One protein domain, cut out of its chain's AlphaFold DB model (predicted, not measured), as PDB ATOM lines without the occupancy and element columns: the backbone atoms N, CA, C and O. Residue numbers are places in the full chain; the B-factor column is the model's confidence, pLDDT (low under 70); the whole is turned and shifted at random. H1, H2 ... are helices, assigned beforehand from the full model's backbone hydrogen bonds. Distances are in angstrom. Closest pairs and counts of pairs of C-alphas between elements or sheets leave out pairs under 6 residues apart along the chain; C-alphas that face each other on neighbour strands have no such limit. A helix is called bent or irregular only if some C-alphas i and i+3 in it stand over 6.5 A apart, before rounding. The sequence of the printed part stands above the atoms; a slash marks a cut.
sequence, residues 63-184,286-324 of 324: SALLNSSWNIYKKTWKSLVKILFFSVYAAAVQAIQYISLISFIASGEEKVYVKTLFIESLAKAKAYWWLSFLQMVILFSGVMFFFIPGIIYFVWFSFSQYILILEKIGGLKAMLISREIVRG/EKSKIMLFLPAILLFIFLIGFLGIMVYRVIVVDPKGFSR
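This is residues 63 to 184 and 286 to 324 of the 324 residues of an uncharacterized protein of Candidatus Gottesmanbacteria bacterium GW2011_GWA2_42_18 (UniProt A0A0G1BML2). Two long helices, H1 and H6, make an open, loose frame: they run in roughly opposite directions with a wide gap between them, bridged toward one end by the bent helix H2. H3, H4 and H5 pack round H2b, while residues 64 to 90 of H1 and 303 to 313 of H6 stick out. The all-helix printed part has 161 residues, with six named helices, H1 to H6 in order, and no named strand. It is loose, with a radius of gyration of the C-alphas of 21.6 A and spans of 70 by 42 by 23 A.

H1, residues 63 to 107, begins at C-alpha 63 (-32.510, 15.539, -14.964). Assigned as one helix by its hydrogen bonds, it is bent, with C-alphas 75 and 78 7.7 A apart; its arms are H1a, 63 to 75, and H1b, 78 to 107, 43.8 A long. H2, 114 to 145, likewise one helix by its hydrogen bonds, is bent, with C-alphas 123 and 126 7.1 A apart, into H2a, 114 to 123, and H2b, 126 to 145, 29.1 A long. H3 is 147 to 157, H4 160 to 167, H5 171 to 182. H6, 287 to 317, 44.9 A long, is irregular, with C-alphas 292 and 295 7.4 A apart, and ends at C-alpha 317 (-37.230, 16.394, -28.458).

H1b touches H2a with residues 96 to 104 alone, closest C-alphas Ile 96 and Ser 121, 5.5 A. H2b and H3 form a helical hairpin at a shallow tilt of 24 degrees, closest C-alphas Gly 142 and Gly 150, 4.1 A. H4 and H5 touch about perpendicular at 79 degrees, closest C-alphas Ser 160 and Met 175, 5.0 A. H2b residues 137 to 144 touch H6 residues 293 to 299, closest C-alphas Ser 141 and Pro 295, 5.7 A. H1b and H6 are apart. Every O i to N i+4 pair is within hydrogen-bond range in H1a, H1b, H2a, H2b, H3 and H4; H5 has 7 of 8, H6 24 of 27.

The C-alphas farthest apart, of Glu 110 and Lys 320, are 71.7 A apart. Residues 185 to 285 are not printed; C-alphas 184 and 286 are 18.1 A apart across the cut. Of the links printed whole, none is long. Residues 286 to 288 and 318 to 324 have pLDDT under 70.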
ATOM      1  N   SER A  63     -33.777  14.798 -15.008       79.25
ATOM      2  CA  SER A  63     -32.510  15.539 -14.964       79.25
ATOM      3  C   SER A  63     -31.901  15.609 -13.559       79.25
ATOM      4  O   SER A  63     -30.694  15.423 -13.399       79.25
ATOM      5  N   ALA A  64     -32.723  15.811 -12.524       78.94
ATOM      6  CA  ALA A  64     -32.269  15.812 -11.134       78.94
ATOM      7  C   ALA A  64     -31.783  14.420 -10.707       78.94
ATOM      8  O   ALA A  64     -30.731  14.301 -10.076       78.94
ATOM      9  N   LEU A  65     -32.496  13.362 -11.112       83.12
ATOM     10  CA  LEU A  65     -32.068  11.978 -10.884       83.12
ATOM     11  C   LEU A  65     -30.732  11.675 -11.570       83.12
ATOM     12  O   LEU A  65     -29.862  11.051 -10.960       83.12
ATOM     13  N   LEU A  66     -30.541  12.136 -12.809       84.44
ATOM     14  CA  LEU A  66     -29.309  11.919 -13.566       84.44
ATOM     15  C   LEU A  66     -28.124  12.661 -12.933       84.44
ATOM     16  O   LEU A  66     -27.064  12.064 -12.752       84.44
ATOM     17  N   ASN A  67     -28.320  13.908 -12.495       82.94
ATOM     18  CA  ASN A  67     -27.303  14.677 -11.774       82.94
ATOM     19  C   ASN A  67     -26.920  14.026 -10.438       82.94
ATOM     20  O   ASN A  67     -25.732  13.854 -10.155       82.94
ATOM     21  N   SER A  68     -27.901  13.604  -9.635       86.75
ATOM     22  CA  SER A  68     -27.631  12.885  -8.384       86.75
ATOM     23  C   SER A  68     -26.906  11.561  -8.640       86.75
ATOM     24  O   SER A  68     -25.914  11.266  -7.971       86.75
ATOM     25  N   SER A  69     -27.331  10.799  -9.651       90.31
ATOM     26  CA  SER A  69     -26.679   9.543 -10.049       90.31
ATOM     27  C   SER A  69     -25.235   9.772 -10.494       90.31
ATOM     28  O   SER A  69     -24.338   9.031 -10.097       90.31
ATOM     29  N   TRP A  70     -24.982  10.829 -11.264       91.75
ATOM     30  CA  TRP A  70     -23.648  11.205 -11.723       91.75
ATOM     31  C   TRP A  70     -22.727  11.622 -10.575       91.75
ATOM     32  O   TRP A  70     -21.555  11.240 -10.544       91.75
ATOM     33  N   ASN A  71     -23.253  12.354  -9.593       91.19
ATOM     34  CA  ASN A  71     -22.504  12.742  -8.401       91.19
ATOM     35  C   ASN A  71     -22.129  11.524  -7.545       91.19
ATOM     36  O   ASN A  71     -20.980  11.413  -7.107       91.19
ATOM     37  N   ILE A  72     -23.058  10.577  -7.369       94.12
ATOM     38  CA  ILE A  72     -22.778   9.295  -6.709       94.12
ATOM     39  C   ILE A  72     -21.711   8.531  -7.498       94.12
ATOM     40  O   ILE A  72     -20.702   8.135  -6.919       94.12
ATOM     41  N   TYR A  73     -21.875   8.397  -8.818       94.06
ATOM     42  CA  TYR A  73     -20.932   7.700  -9.691       94.06
ATOM     43  C   TYR A  73     -19.515   8.274  -9.592       94.06
ATOM     44  O   TYR A  73     -18.562   7.523  -9.393       94.06
ATOM     45  N   LYS A  74     -19.361   9.603  -9.648       95.12
ATOM     46  CA  LYS A  74     -18.068  10.279  -9.448       95.12
ATOM     47  C   LYS A  74     -17.459   9.950  -8.087       95.12
ATOM     48  O   LYS A  74     -16.269   9.647  -8.009       95.12
ATOM     49  N   LYS A  75     -18.268   9.978  -7.021       95.81
ATOM     50  CA  LYS A  75     -17.828   9.657  -5.655       95.81
ATOM     51  C   LYS A  75     -17.376   8.197  -5.531       95.81
ATOM     52  O   LYS A  75     -16.378   7.925  -4.867       95.81
ATOM     53  N   THR A  76     -18.072   7.262  -6.178       95.50
ATOM     54  CA  THR A  76     -17.812   5.817  -6.062       95.50
ATOM     55  C   THR A  76     -16.918   5.243  -7.163       95.50
ATOM     56  O   THR A  76     -16.553   4.071  -7.079       95.50
ATOM     57  N   TRP A  77     -16.519   6.029  -8.171       96.00
ATOM     58  CA  TRP A  77     -15.777   5.563  -9.354       96.00
ATOM     59  C   TRP A  77     -14.546   4.718  -9.007       96.00
ATOM     60  O   TRP A  77     -14.375   3.622  -9.537       96.00
ATOM     61  N   LYS A  78     -13.715   5.167  -8.056       96.31
ATOM     62  CA  LYS A  78     -12.516   4.417  -7.634       96.31
ATOM     63  C   LYS A  78     -12.864   3.037  -7.062       96.31
ATOM     64  O   LYS A  78     -12.143   2.076  -7.318       96.31
ATOM     65  N   SER A  79     -13.950   2.930  -6.299       96.75
ATOM     66  CA  SER A  79     -14.423   1.656  -5.747       96.75
ATOM     67  C   SER A  79     -14.975   0.749  -6.844       96.75
ATOM     68  O   SER A  79     -14.638  -0.431  -6.868       96.75
ATOM     69  N   LEU A  80     -15.739   1.302  -7.793       95.25
ATOM     70  CA  LEU A  80     -16.255   0.556  -8.947       95.25
ATOM     71  C   LEU A  80     -15.121  -0.044  -9.784       95.25
ATOM     72  O   LEU A  80     -15.155  -1.224 -10.118       95.25
ATOM     73  N   VAL A  81     -14.073   0.740 -10.050       96.69
ATOM     74  CA  VAL A  81     -12.887   0.270 -10.777       96.69
ATOM     75  C   VAL A  81     -12.185  -0.865 -10.024       96.69
ATOM     76  O   VAL A  81     -11.847  -1.879 -10.630       96.69
ATOM     77  N   LYS A  82     -12.006  -0.756  -8.700       96.25
ATOM     78  CA  LYS A  82     -11.409  -1.832  -7.885       96.25
ATOM     79  C   LYS A  82     -12.234  -3.121  -7.926       96.25
ATOM     80  O   LYS A  82     -11.665  -4.195  -8.104       96.25
ATOM     81  N   ILE A  83     -13.557  -3.011  -7.800       96.31
ATOM     82  CA  ILE A  83     -14.480  -4.152  -7.886       96.31
ATOM     83  C   ILE A  83     -14.378  -4.812  -9.266       96.31
ATOM     84  O   ILE A  83     -14.326  -6.040  -9.359       96.31
ATOM     85  N   LEU A  84     -14.279  -4.016 -10.333       94.94
ATOM     86  CA  LEU A  84     -14.106  -4.524 -11.691       94.94
ATOM     87  C   LEU A  84     -12.784  -5.292 -11.847       94.94
ATOM     88  O   LEU A  84     -12.796  -6.423 -12.328       94.94
ATOM     89  N   PHE A  85     -11.657  -4.732 -11.394       96.25
ATOM     90  CA  PHE A  85     -10.358  -5.417 -11.440       96.25
ATOM     91  C   PHE A  85     -10.362  -6.727 -10.649       96.25
ATOM     92  O   PHE A  85      -9.876  -7.744 -11.145       96.25
ATOM     93  N   PHE A  86     -10.946  -6.722  -9.451       95.50
ATOM     94  CA  PHE A  86     -11.095  -7.933  -8.646       95.50
ATOM     95  C   PHE A  86     -11.941  -8.994  -9.365       95.50
ATOM     96  O   PHE A  86     -11.577 -10.168  -9.376       95.50
ATOM     97  N   SER A  87     -13.020  -8.582 -10.032       93.38
ATOM     98  CA  SER A  87     -13.886  -9.487 -10.800       93.38
ATOM     99  C   SER A  87     -13.150 -10.120 -11.986       93.38
ATOM    100  O   SER A  87     -13.262 -11.324 -12.213       93.38
ATOM    101  N   VAL A  88     -12.347  -9.337 -12.716       91.94
ATOM    102  CA  VAL A  88     -11.513  -9.841 -13.822       91.94
ATOM    103  C   VAL A  88     -10.460 -10.824 -13.310       91.94
ATOM    104  O   VAL A  88     -10.261 -11.883 -13.906       91.94
ATOM    105  N   TYR A  89      -9.817 -10.512 -12.182       93.44
ATOM    106  CA  TYR A  89      -8.869 -11.413 -11.531       93.44
ATOM    107  C   TYR A  89      -9.531 -12.739 -11.123       93.44
ATOM    108  O   TYR A  89      -9.026 -13.808 -11.469       93.44
ATOM    109  N   ALA A  90     -10.691 -12.684 -10.462       94.25
ATOM    110  CA  ALA A  90     -11.435 -13.870 -10.045       94.25
ATOM    111  C   ALA A  90     -11.829 -14.752 -11.241       94.25
ATOM    112  O   ALA A  90     -11.627 -15.966 -11.215       94.25
ATOM    113  N   ALA A  91     -12.306 -14.142 -12.328       92.19
ATOM    114  CA  ALA A  91     -12.626 -14.861 -13.557       92.19
ATOM    115  C   ALA A  91     -11.383 -15.505 -14.201       92.19
ATOM    116  O   ALA A  91     -11.469 -16.594 -14.769       92.19
ATOM    117  N   ALA A  92     -10.205 -14.881 -14.085       92.50
ATOM    118  CA  ALA A  92      -8.968 -15.447 -14.616       92.50
ATOM    119  C   ALA A  92      -8.521 -16.672 -13.812       92.50
ATOM    120  O   ALA A  92      -8.142 -17.686 -14.400       92.50
ATOM    121  N   VAL A  93      -8.633 -16.609 -12.483       94.75
ATOM    122  CA  VAL A  93      -8.400 -17.761 -11.603       94.75
ATOM    123  C   VAL A  93      -9.374 -18.894 -11.937       94.75
ATOM    124  O   VAL A  93      -8.948 -20.037 -12.100       94.75
ATOM    125  N   GLN A  94     -10.658 -18.581 -12.123       93.62
ATOM    126  CA  GLN A  94     -11.678 -19.564 -12.488       93.62
ATOM    127  C   GLN A  94     -11.386 -20.229 -13.843       93.62
ATOM    128  O   GLN A  94     -11.515 -21.445 -13.974       93.62
ATOM    129  N   ALA A  95     -10.938 -19.460 -14.838       94.19
ATOM    130  CA  ALA A  95     -10.532 -20.000 -16.134       94.19
ATOM    131  C   ALA A  95      -9.365 -20.991 -16.000       94.19
ATOM    132  O   ALA A  95      -9.403 -22.069 -16.591       94.19
ATOM    133  N   ILE A  96      -8.348 -20.662 -15.196       95.88
ATOM    134  CA  ILE A  96      -7.202 -21.553 -14.955       95.88
ATOM    135  C   ILE A  96      -7.665 -22.848 -14.280       95.88
ATOM    136  O   ILE A  96      -7.318 -23.926 -14.758       95.88
ATOM    137  N   GLN A  97      -8.492 -22.752 -13.233       94.25
ATOM    138  CA  GLN A  97      -9.058 -23.914 -12.537       94.25
ATOM    139  C   GLN A  97      -9.838 -24.825 -13.495       94.25
ATOM    140  O   GLN A  97      -9.649 -26.040 -13.498       94.25
ATOM    141  N   TYR A  98     -10.670 -24.232 -14.351       94.94
ATOM    142  CA  TYR A  98     -11.456 -24.954 -15.345       94.94
ATOM    143  C   TYR A  98     -10.580 -25.697 -16.366       94.94
ATOM    144  O   TYR A  98     -10.789 -26.884 -16.627       94.94
ATOM    145  N   ILE A  99      -9.554 -25.030 -16.908       96.19
ATOM    146  CA  ILE A  99      -8.605 -25.633 -17.857       96.19
ATOM    147  C   ILE A  99      -7.806 -26.760 -17.194       96.19
ATOM    148  O   ILE A  99      -7.607 -27.809 -17.814       96.19
ATOM    149  N   SER A 100      -7.363 -26.555 -15.948       94.94
ATOM    150  CA  SER A 100      -6.628 -27.559 -15.171       94.94
ATOM    151  C   SER A 100      -7.470 -28.807 -14.968       94.94
ATOM    152  O   SER A 100      -6.994 -29.910 -15.222       94.94
ATOM    153  N   LEU A 101      -8.738 -28.634 -14.589       94.12
ATOM    154  CA  LEU A 101      -9.648 -29.745 -14.343       94.12
ATOM    155  C   LEU A 101      -9.918 -30.550 -15.619       94.12
ATOM    156  O   LEU A 101      -9.814 -31.772 -15.598       94.12
ATOM    157  N   ILE A 102     -10.180 -29.888 -16.751       95.12
ATOM    158  CA  ILE A 102     -10.350 -30.586 -18.036       95.12
ATOM    159  C   ILE A 102      -9.067 -31.314 -18.442       95.12
ATOM    160  O   ILE A 102      -9.143 -32.452 -18.897       95.12
ATOM    161  N   SER A 103      -7.902 -30.679 -18.289       93.38
ATOM    162  CA  SER A 103      -6.619 -31.283 -18.673       93.38
ATOM    163  C   SER A 103      -6.310 -32.518 -17.820       93.38
ATOM    164  O   SER A 103      -5.912 -33.540 -18.368       93.38
ATOM    165  N   PHE A 104      -6.582 -32.454 -16.514       94.19
ATOM    166  CA  PHE A 104      -6.450 -33.576 -15.586       94.19
ATOM    167  C   PHE A 104      -7.413 -34.726 -15.913       94.19
ATOM    168  O   PHE A 104      -6.992 -35.865 -16.077       94.19
ATOM    169  N   ILE A 105      -8.708 -34.438 -16.092       93.31
ATOM    170  CA  ILE A 105      -9.692 -35.474 -16.455       93.31
ATOM    171  C   ILE A 105      -9.325 -36.110 -17.806       93.31
ATOM    172  O   ILE A 105      -9.533 -37.304 -18.026       93.31
ATOM    173  N   ALA A 106      -8.794 -35.318 -18.739       91.56
ATOM    174  CA  ALA A 106      -8.429 -35.803 -20.059       91.56
ATOM    175  C   ALA A 106      -7.145 -36.641 -20.080       91.56
ATOM    176  O   ALA A 106      -7.076 -37.522 -20.942       91.56
ATOM    177  N   SER A 107      -6.177 -36.389 -19.187       89.94
ATOM    178  CA  SER A 107      -4.946 -37.187 -19.095       89.94
ATOM    179  C   SER A 107      -5.221 -38.598 -18.579       89.94
ATOM    180  O   SER A 107      -4.549 -39.536 -18.994       89.94
ATOM    181  N   GLY A 108      -6.241 -38.765 -17.726       86.12
ATOM    182  CA  GLY A 108      -6.559 -40.057 -17.109       86.12
ATOM    183  C   GLY A 108      -5.484 -40.534 -16.127       86.12
ATOM    184  O   GLY A 108      -5.476 -41.700 -15.747       86.12
ATOM    185  N   GLU A 109      -4.572 -39.645 -15.735       85.44
ATOM    186  CA  GLU A 109      -3.493 -39.943 -14.801       85.44
ATOM    187  C   GLU A 109      -4.017 -39.958 -13.362       85.44
ATOM    188  O   GLU A 109      -4.713 -39.045 -12.922       85.44
ATOM    189  N   GLU A 110      -3.645 -40.992 -12.605       77.62
ATOM    190  CA  GLU A 110      -4.111 -41.184 -11.227       77.62
ATOM    191  C   GLU A 110      -3.475 -40.178 -10.248       77.62
ATOM    192  O   GLU A 110      -4.060 -39.826  -9.224       77.62
ATOM    193  N   LYS A 111      -2.270 -39.682 -10.569       79.75
ATOM    194  CA  LYS A 111      -1.525 -38.713  -9.755       79.75
ATOM    195  C   LYS A 111      -0.870 -37.670 -10.644       79.75
ATOM    196  O   LYS A 111       0.016 -37.996 -11.425       79.75
ATOM    197  N   VAL A 112      -1.250 -36.409 -10.453       83.69
ATOM    198  CA  VAL A 112      -0.629 -35.272 -11.139       83.69
ATOM    199  C   VAL A 112      -0.281 -34.183 -10.135       83.69
ATOM    200  O   VAL A 112      -1.071 -33.844  -9.252       83.69
ATOM    201  N   TYR A 113       0.910 -33.601 -10.273       88.56
ATOM    202  CA  TYR A 113       1.319 -32.469  -9.451       88.56
ATOM    203  C   TYR A 113       0.477 -31.239  -9.799       88.56
ATOM    204  O   TYR A 113       0.633 -30.655 -10.873       88.56
ATOM    205  N   VAL A 114      -0.354 -30.782  -8.858       89.50
ATOM    206  CA  VAL A 114      -1.248 -29.619  -9.027       89.50
ATOM    207  C   VAL A 114      -0.504 -28.407  -9.599       89.50
ATOM    208  O   VAL A 114      -0.971 -27.771 -10.538       89.50
ATOM    209  N   LYS A 115       0.712 -28.130  -9.112       90.88
ATOM    210  CA  LYS A 115       1.540 -27.016  -9.600       90.88
ATOM    211  C   LYS A 115       1.800 -27.082 -11.112       90.88
ATOM    212  O   LYS A 115       1.721 -26.055 -11.779       90.88
ATOM    213  N   THR A 116       2.095 -28.266 -11.649       91.25
ATOM    214  CA  THR A 116       2.388 -28.445 -13.082       91.25
ATOM    215  C   THR A 116       1.154 -28.182 -13.943       91.25
ATOM    216  O   THR A 116       1.223 -27.374 -14.867       91.25
ATOM    217  N   LEU A 117      -0.005 -28.722 -13.550       91.31
ATOM    218  CA  LEU A 117      -1.284 -28.479 -14.227       91.31
ATOM    219  C   LEU A 117      -1.650 -26.996 -14.275       91.31
ATOM    220  O   LEU A 117      -2.110 -26.504 -15.307       91.31
ATOM    221  N   PHE A 118      -1.430 -26.269 -13.178       93.25
ATOM    222  CA  PHE A 118      -1.717 -24.837 -13.116       93.25
ATOM    223  C   PHE A 118      -0.803 -24.028 -14.041       93.25
ATOM    224  O   PHE A 118      -1.291 -23.139 -14.741       93.25
ATOM    225  N   ILE A 119       0.494 -24.346 -14.095       93.56
ATOM    226  CA  ILE A 119       1.448 -23.677 -14.995       93.56
ATOM    227  C   ILE A 119       1.061 -23.918 -16.460       93.56
ATOM    228  O   ILE A 119       0.977 -22.971 -17.245       93.56
ATOM    229  N   GLU A 120       0.748 -25.162 -16.825       92.31
ATOM    230  CA  GLU A 120       0.289 -25.497 -18.178       92.31
ATOM    231  C   GLU A 120      -1.035 -24.808 -18.534       92.31
ATOM    232  O   GLU A 120      -1.232 -24.338 -19.657       92.31
ATOM    233  N   SER A 121      -1.947 -24.713 -17.568       94.62
ATOM    234  CA  SER A 121      -3.245 -24.059 -17.746       94.62
ATOM    235  C   SER A 121      -3.112 -22.550 -17.917       94.62
ATOM    236  O   SER A 121      -3.823 -21.956 -18.728       94.62
ATOM    237  N   LEU A 122      -2.164 -21.928 -17.214       94.75
ATOM    238  CA  LEU A 122      -1.872 -20.502 -17.328       94.75
ATOM    239  C   LEU A 122      -1.394 -20.137 -18.740       94.75
ATOM    240  O   LEU A 122      -1.827 -19.122 -19.287       94.75
ATOM    241  N   ALA A 123      -0.611 -21.006 -19.391       94.00
ATOM    242  CA  ALA A 123      -0.211 -20.821 -20.788       94.00
ATOM    243  C   ALA A 123      -1.406 -20.847 -21.767       94.00
ATOM    244  O   ALA A 123      -1.396 -20.164 -22.793       94.00
ATOM    245  N   LYS A 124      -2.470 -21.594 -21.440       94.69
ATOM    246  CA  LYS A 124      -3.708 -21.679 -22.238       94.69
ATOM    247  C   LYS A 124      -4.718 -20.570 -21.905       94.69
ATOM    248  O   LYS A 124      -5.615 -20.305 -22.710       94.69
ATOM    249  N   ALA A 125      -4.575 -19.895 -20.761       94.44
ATOM    250  CA  ALA A 125      -5.567 -18.961 -20.227       94.44
ATOM    251  C   ALA A 125      -5.879 -17.794 -21.177       94.44
ATOM    252  O   ALA A 125      -7.046 -17.467 -21.376       94.44
ATOM    253  N   LYS A 126      -4.867 -17.202 -21.829       94.62
ATOM    254  CA  LYS A 126      -5.077 -16.101 -22.789       94.62
ATOM    255  C   LYS A 126      -5.958 -16.529 -23.967       94.62
ATOM    256  O   LYS A 126      -6.888 -15.817 -24.341       94.62
ATOM    257  N   ALA A 127      -5.672 -17.695 -24.547       95.25
ATOM    258  CA  ALA A 127      -6.444 -18.223 -25.667       95.25
ATOM    259  C   ALA A 127      -7.877 -18.574 -25.234       95.25
ATOM    260  O   ALA A 127      -8.824 -18.286 -25.965       95.25
ATOM    261  N   TYR A 128      -8.033 -19.150 -24.039       95.88
ATOM    262  CA  TYR A 128      -9.332 -19.456 -23.446       95.88
ATOM    263  C   TYR A 128     -10.173 -18.199 -23.197       95.88
ATOM    264  O   TYR A 128     -11.357 -18.180 -23.528       95.88
ATOM    265  N   TRP A 129      -9.570 -17.133 -22.671       94.69
ATOM    266  CA  TRP A 129     -10.236 -15.849 -22.457       94.69
ATOM    267  C   TRP A 129     -10.745 -15.243 -23.758       94.69
ATOM    268  O   TRP A 129     -11.899 -14.829 -23.838       94.69
ATOM    269  N   TRP A 130      -9.907 -15.248 -24.796       95.00
ATOM    270  CA  TRP A 130     -10.310 -14.765 -26.112       95.00
ATOM    271  C   TRP A 130     -11.456 -15.591 -26.708       95.00
ATOM    272  O   TRP A 130     -12.426 -15.032 -27.218       95.00
ATOM    273  N   LEU A 131     -11.383 -16.921 -26.599       95.25
ATOM    274  CA  LEU A 131     -12.460 -17.813 -27.028       95.25
ATOM    275  C   LEU A 131     -13.763 -17.539 -26.261       95.25
ATOM    276  O   LEU A 131     -14.824 -17.444 -26.872       95.25
ATOM    277  N   SER A 132     -13.673 -17.391 -24.940       94.81
ATOM    278  CA  SER A 132     -14.822 -17.143 -24.064       94.81
ATOM    279  C   SER A 132     -15.478 -15.800 -24.370       94.81
ATOM    280  O   SER A 132     -16.700 -15.719 -24.425       94.81
ATOM    281  N   PHE A 133     -14.680 -14.768 -24.651       93.50
ATOM    282  CA  PHE A 133     -15.175 -13.466 -25.090       93.50
ATOM    283  C   PHE A 133     -15.943 -13.563 -26.418       93.50
ATOM    284  O   PHE A 133     -17.077 -13.094 -26.508       93.50
ATOM    285  N   LEU A 134     -15.378 -14.232 -27.431       92.50
ATOM    286  CA  LEU A 134     -16.063 -14.447 -28.715       92.50
ATOM    287  C   LEU A 134     -17.372 -15.226 -28.542       92.50
ATOM    288  O   LEU A 134     -18.404 -14.858 -29.107       92.50
ATOM    289  N   GLN A 135     -17.338 -16.291 -27.740       93.25
ATOM    290  CA  GLN A 135     -18.512 -17.099 -27.437       93.25
ATOM    291  C   GLN A 135     -19.579 -16.276 -26.707       93.25
ATOM    292  O   GLN A 135     -20.747 -16.367 -27.068       93.25
ATOM    293  N   MET A 136     -19.192 -15.427 -25.751       92.94
ATOM    294  CA  MET A 136     -20.107 -14.529 -25.046       92.94
ATOM    295  C   MET A 136     -20.808 -13.570 -26.012       92.94
ATOM    296  O   MET A 136     -22.029 -13.473 -25.965       92.94
ATOM    297  N   VAL A 137     -20.081 -12.912 -26.921       91.06
ATOM    298  CA  VAL A 137     -20.676 -11.984 -27.905       91.06
ATOM    299  C   VAL A 137     -21.673 -12.702 -28.822       91.06
ATOM    300  O   VAL A 137     -22.767 -12.194 -29.087       91.06
ATOM    301  N   ILE A 138     -21.335 -13.904 -29.292       90.69
ATOM    302  CA  ILE A 138     -22.208 -14.677 -30.186       90.69
ATOM    303  C   ILE A 138     -23.438 -15.223 -29.446       90.69
ATOM    304  O   ILE A 138     -24.547 -15.164 -29.969       90.69
ATOM    305  N   LEU A 139     -23.282 -15.718 -28.217       90.81
ATOM    306  CA  LEU A 139     -24.417 -16.186 -27.419       90.81
ATOM    307  C   LEU A 139     -25.331 -15.033 -27.003       90.81
ATOM    308  O   LEU A 139     -26.548 -15.154 -27.117       90.81
ATOM    309  N   PHE A 140     -24.752 -13.909 -26.578       89.88
ATOM    310  CA  PHE A 140     -25.502 -12.716 -26.200       89.88
ATOM    311  C   PHE A 140     -26.297 -12.163 -27.384       89.88
ATOM    312  O   PHE A 140     -27.486 -11.892 -27.243       89.88
ATOM    313  N   SER A 141     -25.683 -12.085 -28.571       87.69
ATOM    314  CA  SER A 141     -26.410 -11.711 -29.791       87.69
ATOM    315  C   SER A 141     -27.513 -12.706 -30.135       87.69
ATOM    316  O   SER A 141     -28.626 -12.283 -30.429       87.69
ATOM    317  N   GLY A 142     -27.253 -14.010 -30.024       87.19
ATOM    318  CA  GLY A 142     -28.275 -15.041 -30.201       87.19
ATOM    319  C   GLY A 142     -29.505 -14.795 -29.329       87.19
ATOM    320  O   GLY A 142     -30.600 -14.667 -29.866       87.19
ATOM    321  N   VAL A 143     -29.307 -14.671 -28.012       87.88
ATOM    322  CA  VAL A 143     -30.383 -14.475 -27.024       87.88
ATOM    323  C   VAL A 143     -31.098 -13.134 -27.200       87.88
ATOM    324  O   VAL A 143     -32.316 -13.084 -27.046       87.88
ATOM    325  N   MET A 144     -30.369 -12.065 -27.538       86.00
ATOM    326  CA  MET A 144     -30.940 -10.729 -27.736       86.00
ATOM    327  C   MET A 144     -31.938 -10.689 -28.897       86.00
ATOM    328  O   MET A 144     -32.954 -10.008 -28.792       86.00
ATOM    329  N   PHE A 145     -31.666 -11.412 -29.989       83.56
ATOM    330  CA  PHE A 145     -32.614 -11.503 -31.096       83.56
ATOM    331  C   PHE A 145     -33.782 -12.420 -30.744       83.56
ATOM    332  O   PHE A 145     -34.920 -11.980 -30.835       83.56
ATOM    333  N   PHE A 146     -33.517 -13.666 -30.330       86.19
ATOM    334  CA  PHE A 146     -34.548 -14.621 -29.906       86.19
ATOM    335  C   PHE A 146     -33.946 -15.744 -29.042       86.19
ATOM    336  O   PHE A 146     -32.789 -16.131 -29.184       86.19
ATOM    337  N   PHE A 147     -34.765 -16.380 -28.205       88.56
ATOM    338  CA  PHE A 147     -34.316 -17.507 -27.376       88.56
ATOM    339  C   PHE A 147     -33.807 -18.711 -28.203       88.56
ATOM    340  O   PHE A 147     -32.806 -19.340 -27.855       88.56
ATOM    341  N   ILE A 148     -34.452 -19.002 -29.340       91.00
ATOM    342  CA  ILE A 148     -34.138 -20.163 -30.192       91.00
ATOM    343  C   ILE A 148     -32.723 -20.073 -30.817       91.00
ATOM    344  O   ILE A 148     -31.949 -21.017 -30.644       91.00
ATOM    345  N   PRO A 149     -32.319 -18.972 -31.491       88.88
ATOM    346  CA  PRO A 149     -30.940 -18.768 -31.942       88.88
ATOM    347  C   PRO A 149     -29.898 -18.915 -30.830       88.88
ATOM    348  O   PRO A 149     -28.846 -19.511 -31.062       88.88
ATOM    349  N   GLY A 150     -30.198 -18.434 -29.618       92.12
ATOM    350  CA  GLY A 150     -29.332 -18.604 -28.450       92.12
ATOM    351  C   GLY A 150     -29.032 -20.077 -28.152       92.12
ATOM    352  O   GLY A 150     -27.867 -20.454 -28.021       92.12
ATOM    353  N   ILE A 151     -30.065 -20.929 -28.139       93.88
ATOM    354  CA  ILE A 151     -29.904 -22.381 -27.949       93.88
ATOM    355  C   ILE A 151     -29.074 -22.996 -29.081       93.88
ATOM    356  O   ILE A 151     -28.193 -23.817 -28.823       93.88
ATOM    357  N   ILE A 152     -29.320 -22.599 -30.333       93.44
ATOM    358  CA  ILE A 152     -28.585 -23.147 -31.481       93.44
ATOM    359  C   ILE A 152     -27.082 -22.878 -31.335       93.44
ATOM    360  O   ILE A 152     -26.276 -23.803 -31.459       93.44
ATOM    361  N   TYR A 153     -26.700 -21.639 -31.014       94.00
ATOM    362  CA  TYR A 153     -25.298 -21.277 -30.805       94.00
ATOM    363  C   TYR A 153     -24.694 -21.934 -29.567       94.00
ATOM    364  O   TYR A 153     -23.536 -22.352 -29.611       94.00
ATOM    365  N   PHE A 154     -25.471 -22.090 -28.495       95.12
ATOM    366  CA  PHE A 154     -25.028 -22.798 -27.298       95.12
ATOM    367  C   PHE A 154     -24.599 -24.234 -27.621       95.12
ATOM    368  O   PHE A 154     -23.495 -24.639 -27.262       95.12
ATOM    369  N   VAL A 155     -25.414 -24.975 -28.377       96.75
ATOM    370  CA  VAL A 155     -25.093 -26.354 -28.776       96.75
ATOM    371  C   VAL A 155     -23.971 -26.393 -29.817       96.75
ATOM    372  O   VAL A 155     -23.099 -27.250 -29.736       96.75
ATOM    373  N   TRP A 156     -23.950 -25.477 -30.792       95.38
ATOM    374  CA  TRP A 156     -22.889 -25.429 -31.810       95.38
ATOM    375  C   TRP A 156     -21.504 -25.165 -31.224       95.38
ATOM    376  O   TRP A 156     -20.520 -25.709 -31.729       95.38
ATOM    377  N   PHE A 157     -21.412 -24.350 -30.173       95.94
ATOM    378  CA  PHE A 157     -20.137 -23.948 -29.575       95.94
ATOM    379  C   PHE A 157     -19.824 -24.627 -28.248       95.94
ATOM    380  O   PHE A 157     -18.778 -24.320 -27.672       95.94
ATOM    381  N   SER A 158     -20.657 -25.566 -27.794       96.38
ATOM    382  CA  SER A 158     -20.447 -26.308 -26.546       96.38
ATOM    383  C   SER A 158     -19.092 -27.020 -26.504       96.38
ATOM    384  O   SER A 158     -18.499 -27.141 -25.433       96.38
ATOM    385  N   PHE A 159     -18.550 -27.422 -27.663       97.44
ATOM    386  CA  PHE A 159     -17.272 -28.126 -27.750       97.44
ATOM    387  C   PHE A 159     -16.039 -27.252 -27.996       97.44
ATOM    388  O   PHE A 159     -14.914 -27.752 -27.952       97.44
ATOM    389  N   SER A 160     -16.211 -25.944 -28.202       96.69
ATOM    390  CA  SER A 160     -15.105 -25.038 -28.550       96.69
ATOM    391  C   SER A 160     -14.006 -25.019 -27.484       96.69
ATOM    392  O   SER A 160     -12.820 -24.970 -27.809       96.69
ATOM    393  N   GLN A 161     -14.392 -25.082 -26.206       96.75
ATOM    394  CA  GLN A 161     -13.456 -25.059 -25.082       96.75
ATOM    395  C   GLN A 161     -12.608 -26.337 -25.028       96.75
ATOM    396  O   GLN A 161     -11.393 -26.251 -24.857       96.75
ATOM    397  N   TYR A 162     -13.207 -27.512 -25.257       96.56
ATOM    398  CA  TYR A 162     -12.468 -28.779 -25.311       96.56
ATOM    399  C   TYR A 162     -11.496 -28.813 -26.493       96.56
ATOM    400  O   TYR A 162     -10.355 -29.235 -26.328       96.56
ATOM    401  N   ILE A 163     -11.903 -28.297 -27.657       96.00
ATOM    402  CA  ILE A 163     -11.032 -28.186 -28.837       96.00
ATOM    403  C   ILE A 163      -9.806 -27.312 -28.532       96.00
ATOM    404  O   ILE A 163      -8.681 -27.669 -28.882       96.00
ATOM    405  N   LEU A 164      -9.991 -26.193 -27.828       96.38
ATOM    406  CA  LEU A 164      -8.881 -25.331 -27.427       96.38
ATOM    407  C   LEU A 164      -7.940 -26.019 -26.441       96.38
ATOM    408  O   LEU A 164      -6.722 -25.962 -26.608       96.38
ATOM    409  N   ILE A 165      -8.497 -26.664 -25.418       95.94
ATOM    410  CA  ILE A 165      -7.714 -27.224 -24.314       95.94
ATOM    411  C   ILE A 165      -6.947 -28.481 -24.745       95.94
ATOM    412  O   ILE A 165      -5.786 -28.638 -24.350       95.94
ATOM    413  N   LEU A 166      -7.580 -29.346 -25.544       94.75
ATOM    414  CA  LEU A 166      -7.067 -30.670 -25.906       94.75
ATOM    415  C   LEU A 166      -6.321 -30.667 -27.238       94.75
ATOM    416  O   LEU A 166      -5.277 -31.296 -27.356       94.75
ATOM    417  N   GLU A 167      -6.813 -29.921 -28.227       93.81
ATOM    418  CA  GLU A 167      -6.233 -29.905 -29.579       93.81
ATOM    419  C   GLU A 167      -5.293 -28.713 -29.796       93.81
ATOM    420  O   GLU A 167      -4.676 -28.596 -30.852       93.81
ATOM    421  N   LYS A 168      -5.187 -27.806 -28.812       93.81
ATOM    422  CA  LYS A 168      -4.401 -26.561 -28.890       93.81
ATOM    423  C   LYS A 168      -4.841 -25.646 -30.044       93.81
ATOM    424  O   LYS A 168      -4.057 -24.844 -30.551       93.81
ATOM    425  N   ILE A 169      -6.109 -25.735 -30.453       92.56
ATOM    426  CA  ILE A 169      -6.684 -24.901 -31.513       92.56
ATOM    427  C   ILE A 169      -7.480 -23.765 -30.870       92.56
ATOM    428  O   ILE A 169      -8.555 -23.986 -30.326       92.56
ATOM    429  N   GLY A 170      -6.952 -22.540 -30.922       90.38
ATOM    430  CA  GLY A 170      -7.547 -21.376 -30.258       90.38
ATOM    431  C   GLY A 170      -8.496 -20.529 -31.116       90.38
ATOM    432  O   GLY A 170      -8.547 -20.636 -32.344       90.38
ATOM    433  N   GLY A 171      -9.213 -19.622 -30.444       88.50
ATOM    434  CA  GLY A 171      -9.978 -18.534 -31.061       88.50
ATOM    435  C   GLY A 171     -11.115 -18.993 -31.976       88.50
ATOM    436  O   GLY A 171     -11.773 -20.002 -31.733       88.50
ATOM    437  N   LEU A 172     -11.341 -18.245 -33.059       89.56
ATOM    438  CA  LEU A 172     -12.439 -18.496 -33.997       89.56
ATOM    439  C   LEU A 172     -12.389 -19.898 -34.617       89.56
ATOM    440  O   LEU A 172     -13.419 -20.525 -34.858       89.56
ATOM    441  N   LYS A 173     -11.172 -20.393 -34.867       90.88
ATOM    442  CA  LYS A 173     -10.947 -21.700 -35.477       90.88
ATOM    443  C   LYS A 173     -11.579 -22.814 -34.636       90.88
ATOM    444  O   LYS A 173     -12.256 -23.673 -35.193       90.88
ATOM    445  N   ALA A 174     -11.445 -22.738 -33.311       93.88
ATOM    446  CA  ALA A 174     -12.055 -23.685 -32.378       93.88
ATOM    447  C   ALA A 174     -13.588 -23.712 -32.494       93.88
ATOM    448  O   ALA A 174     -14.195 -24.781 -32.527       93.88
ATOM    449  N   MET A 175     -14.210 -22.536 -32.611       93.19
ATOM    450  CA  MET A 175     -15.667 -22.396 -32.712       93.19
ATOM    451  C   MET A 175     -16.212 -22.947 -34.030       93.19
ATOM    452  O   MET A 175     -17.255 -23.601 -34.053       93.19
ATOM    453  N   LEU A 176     -15.502 -22.707 -35.137       91.69
ATOM    454  CA  LEU A 176     -15.881 -23.226 -36.452       91.69
ATOM    455  C   LEU A 176     -15.821 -24.752 -36.480       91.69
ATOM    456  O   LEU A 176     -16.767 -25.386 -36.946       91.69
ATOM    457  N   ILE A 177     -14.753 -25.323 -35.923       92.62
ATOM    458  CA  ILE A 177     -14.589 -26.772 -35.801       92.62
ATOM    459  C   ILE A 177     -15.686 -27.359 -34.908       92.62
ATOM    460  O   ILE A 177     -16.326 -28.329 -35.301       92.62
ATOM    461  N   SER A 178     -15.960 -26.744 -33.750       95.00
ATOM    462  CA  SER A 178     -17.052 -27.162 -32.857       95.00
ATOM    463  C   SER A 178     -18.373 -27.235 -33.614       95.00
ATOM    464  O   SER A 178     -19.051 -28.260 -33.601       95.00
ATOM    465  N   ARG A 179     -18.704 -26.177 -34.361       93.25
ATOM    466  CA  ARG A 179     -19.935 -26.129 -35.146       93.25
ATOM    467  C   ARG A 179     -19.989 -27.227 -36.197       93.25
ATOM    468  O   ARG A 179     -21.047 -27.809 -36.398       93.25
ATOM    469  N   GLU A 180     -18.888 -27.487 -36.889       91.69
ATOM    470  CA  GLU A 180     -18.839 -28.497 -37.945       91.69
ATOM    471  C   GLU A 180     -18.999 -29.918 -37.395       91.69
ATOM    472  O   GLU A 180     -19.763 -30.698 -37.955       91.69
ATOM    473  N   ILE A 181     -18.391 -30.209 -36.241       93.12
ATOM    474  CA  ILE A 181     -18.549 -31.478 -35.515       93.12
ATOM    475  C   ILE A 181     -19.999 -31.677 -35.033       93.12
ATOM    476  O   ILE A 181     -20.513 -32.797 -35.023       93.12
ATOM    477  N   VAL A 182     -20.675 -30.593 -34.643       95.00
ATOM    478  CA  VAL A 182     -22.077 -30.610 -34.190       95.00
ATOM    479  C   VAL A 182     -23.060 -30.660 -35.368       95.00
ATOM    480  O   VAL A 182     -24.179 -31.174 -35.240       95.00
ATOM    481  N   ARG A 183     -22.674 -30.134 -36.536       88.38
ATOM    482  CA  ARG A 183     -23.540 -30.036 -37.716       88.38
ATOM    483  C   ARG A 183     -23.924 -31.433 -38.210       88.38
ATOM    484  O   ARG A 183     -23.088 -32.307 -38.386       88.38
ATOM    485  N   GLY A 184     -25.223 -31.644 -38.419       89.25
ATOM    486  CA  GLY A 184     -25.783 -32.955 -38.774       89.25
ATOM    487  C   GLY A 184     -26.081 -33.866 -37.577       89.25
ATOM    488  O   GLY A 184     -26.754 -34.875 -37.746       89.25
ATOM    489  N   GLU A 286     -14.573 -22.073 -45.868       65.81
ATOM    490  CA  GLU A 286     -14.609 -20.592 -45.818       65.81
ATOM    491  C   GLU A 286     -16.035 -20.026 -45.669       65.81
ATOM    492  O   GLU A 286     -16.272 -19.097 -44.893       65.81
ATOM    493  N   LYS A 287     -17.027 -20.666 -46.306       65.81
ATOM    494  CA  LYS A 287     -18.455 -20.302 -46.213       65.81
ATOM    495  C   LYS A 287     -18.983 -20.363 -44.773       65.81
ATOM    496  O   LYS A 287     -19.963 -19.702 -44.428       65.81
ATOM    497  N   SER A 288     -18.320 -21.129 -43.906       67.81
ATOM    498  CA  SER A 288     -18.710 -21.259 -42.511       67.81
ATOM    499  C   SER A 288     -18.472 -19.995 -41.681       67.81
ATOM    500  O   SER A 288     -19.220 -19.769 -40.724       67.81
ATOM    501  N   LYS A 289     -17.489 -19.167 -42.052       72.56
ATOM    502  CA  LYS A 289     -17.074 -17.982 -41.288       72.56
ATOM    503  C   LYS A 289     -18.150 -16.897 -41.272       72.56
ATOM    504  O   LYS A 289     -18.507 -16.415 -40.207       72.56
ATOM    505  N   ILE A 290     -18.728 -16.569 -42.426       71.44
ATOM    506  CA  ILE A 290     -19.707 -15.473 -42.556       71.44
ATOM    507  C   ILE A 290     -20.989 -15.778 -41.772       71.44
ATOM    508  O   ILE A 290     -21.474 -14.953 -41.003       71.44
ATOM    509  N   MET A 291     -21.494 -17.009 -41.883       74.00
ATOM    510  CA  MET A 291     -22.714 -17.431 -41.182       74.00
ATOM    511  C   MET A 291     -22.541 -17.478 -39.652       74.00
ATOM    512  O   MET A 291     -23.524 -17.462 -38.919       74.00
ATOM    513  N   LEU A 292     -21.296 -17.544 -39.167       76.62
ATOM    514  CA  LEU A 292     -20.974 -17.481 -37.741       76.62
ATOM    515  C   LEU A 292     -21.161 -16.068 -37.172       76.62
ATOM    516  O   LEU A 292     -21.640 -15.916 -36.055       76.62
ATOM    517  N   PHE A 293     -20.761 -15.050 -37.939       78.12
ATOM    518  CA  PHE A 293     -20.730 -13.658 -37.487       78.12
ATOM    519  C   PHE A 293     -22.020 -12.893 -37.747       78.12
ATOM    520  O   PHE A 293     -22.188 -11.816 -37.183       78.12
ATOM    521  N   LEU A 294     -22.932 -13.431 -38.558       81.56
ATOM    522  CA  LEU A 294     -24.184 -12.759 -38.899       81.56
ATOM    523  C   LEU A 294     -24.937 -12.197 -37.671       81.56
ATOM    524  O   LEU A 294     -25.282 -11.020 -37.708       81.56
ATOM    525  N   PRO A 295     -25.115 -12.928 -36.552       78.88
ATOM    526  CA  PRO A 295     -25.796 -12.385 -35.370       78.88
ATOM    527  C   PRO A 295     -25.014 -11.269 -34.684       78.88
ATOM    528  O   PRO A 295     -25.607 -10.296 -34.232       78.88
ATOM    529  N   ALA A 296     -23.687 -11.386 -34.617       81.19
ATOM    530  CA  ALA A 296     -22.836 -10.365 -34.016       81.19
ATOM    531  C   ALA A 296     -22.858  -9.069 -34.844       81.19
ATOM    532  O   ALA A 296     -22.946  -7.981 -34.283       81.19
ATOM    533  N   ILE A 297     -22.846  -9.191 -36.176       86.00
ATOM    534  CA  ILE A 297     -22.984  -8.061 -37.105       86.00
ATOM    535  C   ILE A 297     -24.367  -7.421 -36.955       86.00
ATOM    536  O   ILE A 297     -24.463  -6.204 -36.817       86.00
ATOM    537  N   LEU A 298     -25.431  -8.230 -36.919       85.25
ATOM    538  CA  LEU A 298     -26.791  -7.739 -36.703       85.25
ATOM    539  C   LEU A 298     -26.927  -7.021 -35.353       85.25
ATOM    540  O   LEU A 298     -27.543  -5.961 -35.298       85.25
ATOM    541  N   LEU A 299     -26.317  -7.546 -34.285       84.06
ATOM    542  CA  LEU A 299     -26.304  -6.908 -32.966       84.06
ATOM    543  C   LEU A 299     -25.580  -5.560 -33.011       84.06
ATOM    544  O   LEU A 299     -26.067  -4.584 -32.450       84.06
ATOM    545  N   PHE A 300     -24.449  -5.480 -33.708       87.44
ATOM    546  CA  PHE A 300     -23.711  -4.228 -33.855       87.44
ATOM    547  C   PHE A 300     -24.523  -3.165 -34.615       87.44
ATOM    548  O   PHE A 300     -24.619  -2.025 -34.162       87.44
ATOM    549  N   ILE A 301     -25.174  -3.551 -35.718       90.25
ATOM    550  CA  ILE A 301     -26.071  -2.670 -36.485       90.25
ATOM    551  C   ILE A 301     -27.248  -2.213 -35.614       90.25
ATOM    552  O   ILE A 301     -27.568  -1.024 -35.585       90.25
ATOM    553  N   PHE A 302     -27.865  -3.136 -34.872       88.69
ATOM    554  CA  PHE A 302     -28.968  -2.828 -33.965       88.69
ATOM    555  C   PHE A 302     -28.551  -1.832 -32.876       88.69
ATOM    556  O   PHE A 302     -29.259  -0.856 -32.645       88.69
ATOM    557  N   LEU A 303     -27.393  -2.037 -32.236       89.06
ATOM    558  CA  LEU A 303     -26.886  -1.139 -31.196       89.06
ATOM    559  C   LEU A 303     -26.622   0.270 -31.731       89.06
ATOM    560  O   LEU A 303     -26.999   1.236 -31.074       89.06
ATOM    561  N   ILE A 304     -26.034   0.400 -32.925       92.00
ATOM    562  CA  ILE A 304     -25.818   1.708 -33.563       92.00
ATOM    563  C   ILE A 304     -27.157   2.389 -33.863       92.00
ATOM    564  O   ILE A 304     -27.328   3.562 -33.533       92.00
ATOM    565  N   GLY A 305     -28.115   1.664 -34.447       91.00
ATOM    566  CA  GLY A 305     -29.440   2.206 -34.754       91.00
ATOM    567  C   GLY A 305     -30.191   2.655 -33.498       91.00
ATOM    568  O   GLY A 305     -30.724   3.763 -33.450       91.00
ATOM    569  N   PHE A 306     -30.169   1.832 -32.448       91.06
ATOM    570  CA  PHE A 306     -30.785   2.145 -31.163       91.06
ATOM    571  C   PHE A 306     -30.140   3.368 -30.497       91.06
ATOM    572  O   PHE A 306     -30.848   4.269 -30.043       91.06
ATOM    573  N   LEU A 307     -28.805   3.438 -30.483       91.19
ATOM    574  CA  LEU A 307     -28.073   4.582 -29.941       91.19
ATOM    575  C   LEU A 307     -28.392   5.863 -30.726       91.19
ATOM    576  O   LEU A 307     -28.633   6.902 -30.118       91.19
ATOM    577  N   GLY A 308     -28.471   5.778 -32.058       91.81
ATOM    578  CA  GLY A 308     -28.859   6.894 -32.922       91.81
ATOM    579  C   GLY A 308     -30.254   7.434 -32.601       91.81
ATOM    580  O   GLY A 308     -30.424   8.644 -32.470       91.81
ATOM    581  N   ILE A 309     -31.238   6.553 -32.385       92.12
ATOM    582  CA  ILE A 309     -32.603   6.944 -31.990       92.12
ATOM    583  C   ILE A 309     -32.616   7.593 -30.600       92.12
ATOM    584  O   ILE A 309     -33.293   8.604 -30.402       92.12
ATOM    585  N   MET A 310     -31.871   7.039 -29.638       85.38
ATOM    586  CA  MET A 310     -31.772   7.597 -28.283       85.38
ATOM    587  C   MET A 310     -31.146   8.995 -28.299       85.38
ATOM    588  O   MET A 310     -31.703   9.921 -27.715       85.38
ATOM    589  N   VAL A 311     -30.032   9.169 -29.018       85.62
ATOM    590  CA  VAL A 311     -29.360  10.467 -29.173       85.62
ATOM    591  C   VAL A 311     -30.265  11.469 -29.893       85.62
ATOM    592  O   VAL A 311     -30.404  12.598 -29.429       85.62
ATOM    593  N   TYR A 312     -30.944  11.053 -30.968       87.75
ATOM    594  CA  TYR A 312     -31.912  11.892 -31.673       87.75
ATOM    595  C   TYR A 312     -33.033  12.366 -30.740       87.75
ATOM    596  O   TYR A 312     -33.332  13.557 -30.705       87.75
ATOM    597  N   ARG A 313     -33.611  11.470 -29.927       80.81
ATOM    598  CA  ARG A 313     -34.643  11.847 -28.950       80.81
ATOM    599  C   ARG A 313     -34.130  12.849 -27.921       80.81
ATOM    600  O   ARG A 313     -34.820  13.826 -27.658       80.81
ATOM    601  N   VAL A 314     -32.939  12.636 -27.367       79.62
ATOM    602  CA  VAL A 314     -32.364  13.542 -26.359       79.62
ATOM    603  C   VAL A 314     -32.077  14.928 -26.945       79.62
ATOM    604  O   VAL A 314     -32.386  15.926 -26.306       79.62
ATOM    605  N   ILE A 315     -31.518  15.005 -28.156       80.81
ATOM    606  CA  ILE A 315     -31.111  16.284 -28.762       80.81
ATOM    607  C   ILE A 315     -32.305  17.048 -29.348       80.81
ATOM    608  O   ILE A 315     -32.383  18.266 -29.208       80.81
ATOM    609  N   VAL A 316     -33.222  16.358 -30.031       79.62
ATOM    610  CA  VAL A 316     -34.267  17.009 -30.840       79.62
ATOM    611  C   VAL A 316     -35.559  17.239 -30.059       79.62
ATOM    612  O   VAL A 316     -36.234  18.237 -30.294       79.62
ATOM    613  N   VAL A 317     -35.921  16.344 -29.132       74.31
ATOM    614  CA  VAL A 317     -37.230  16.394 -28.458       74.31
ATOM    615  C   VAL A 317     -37.194  17.217 -27.166       74.31
ATOM    616  O   VAL A 317     -38.216  17.796 -26.806       74.31
ATOM    617  N   ASP A 318     -36.040  17.346 -26.498       60.09
ATOM    618  CA  ASP A 318     -35.903  18.171 -25.286       60.09
ATOM    619  C   ASP A 318     -34.641  19.064 -25.288       60.09
ATOM    620  O   ASP A 318     -33.719  18.886 -24.486       60.09
ATOM    621  N   PRO A 319     -34.575  20.074 -26.176       57.34
ATOM    622  CA  PRO A 319     -33.419  20.968 -26.269       57.34
ATOM    623  C   PRO A 319     -33.234  21.866 -25.031       57.34
ATOM    624  O   PRO A 319     -32.183  22.488 -24.876       57.34
ATOM    625  N   LYS A 320     -34.229  21.956 -24.135       60.84
ATOM    626  CA  LYS A 320     -34.194  22.838 -22.955       60.84
ATOM    627  C   LYS A 320     -33.522  22.199 -21.733       60.84
ATOM    628  O   LYS A 320     -33.237  22.909 -20.771       60.84
ATOM    629  N   GLY A 321     -33.227  20.896 -21.768       56.78
ATOM    630  CA  GLY A 321     -32.564  20.178 -20.673       56.78
ATOM    631  C   GLY A 321     -31.054  20.430 -20.527       56.78
ATOM    632  O   GLY A 321     -30.503  20.130 -19.473       56.78
ATOM    633  N   PHE A 322     -30.387  20.991 -21.547       51.47
ATOM    634  CA  PHE A 322     -28.925  21.191 -21.568       51.47
ATOM    635  C   PHE A 322     -28.462  22.646 -21.370       51.47
ATOM    636  O   PHE A 322     -27.261  22.887 -21.289       51.47
ATOM    637  N   SER A 323     -29.374  23.623 -21.290       47.94
ATOM    638  CA  SER A 323     -29.027  25.054 -21.227       47.94
ATOM    639  C   SER A 323     -29.072  25.665 -19.815       47.94
ATOM    640  O   SER A 323     -29.378  26.853 -19.687       47.94
ATOM    641  N   ARG A 324     -28.830  24.891 -18.751       42.25
ATOM    642  CA  ARG A 324     -28.737  25.410 -17.375       42.25
ATOM    643  C   ARG A 324     -27.543  24.856 -16.627       42.25
ATOM    644  O   ARG A 324     -27.345  23.623 -16.688       42.25
TER     645      ARG A 324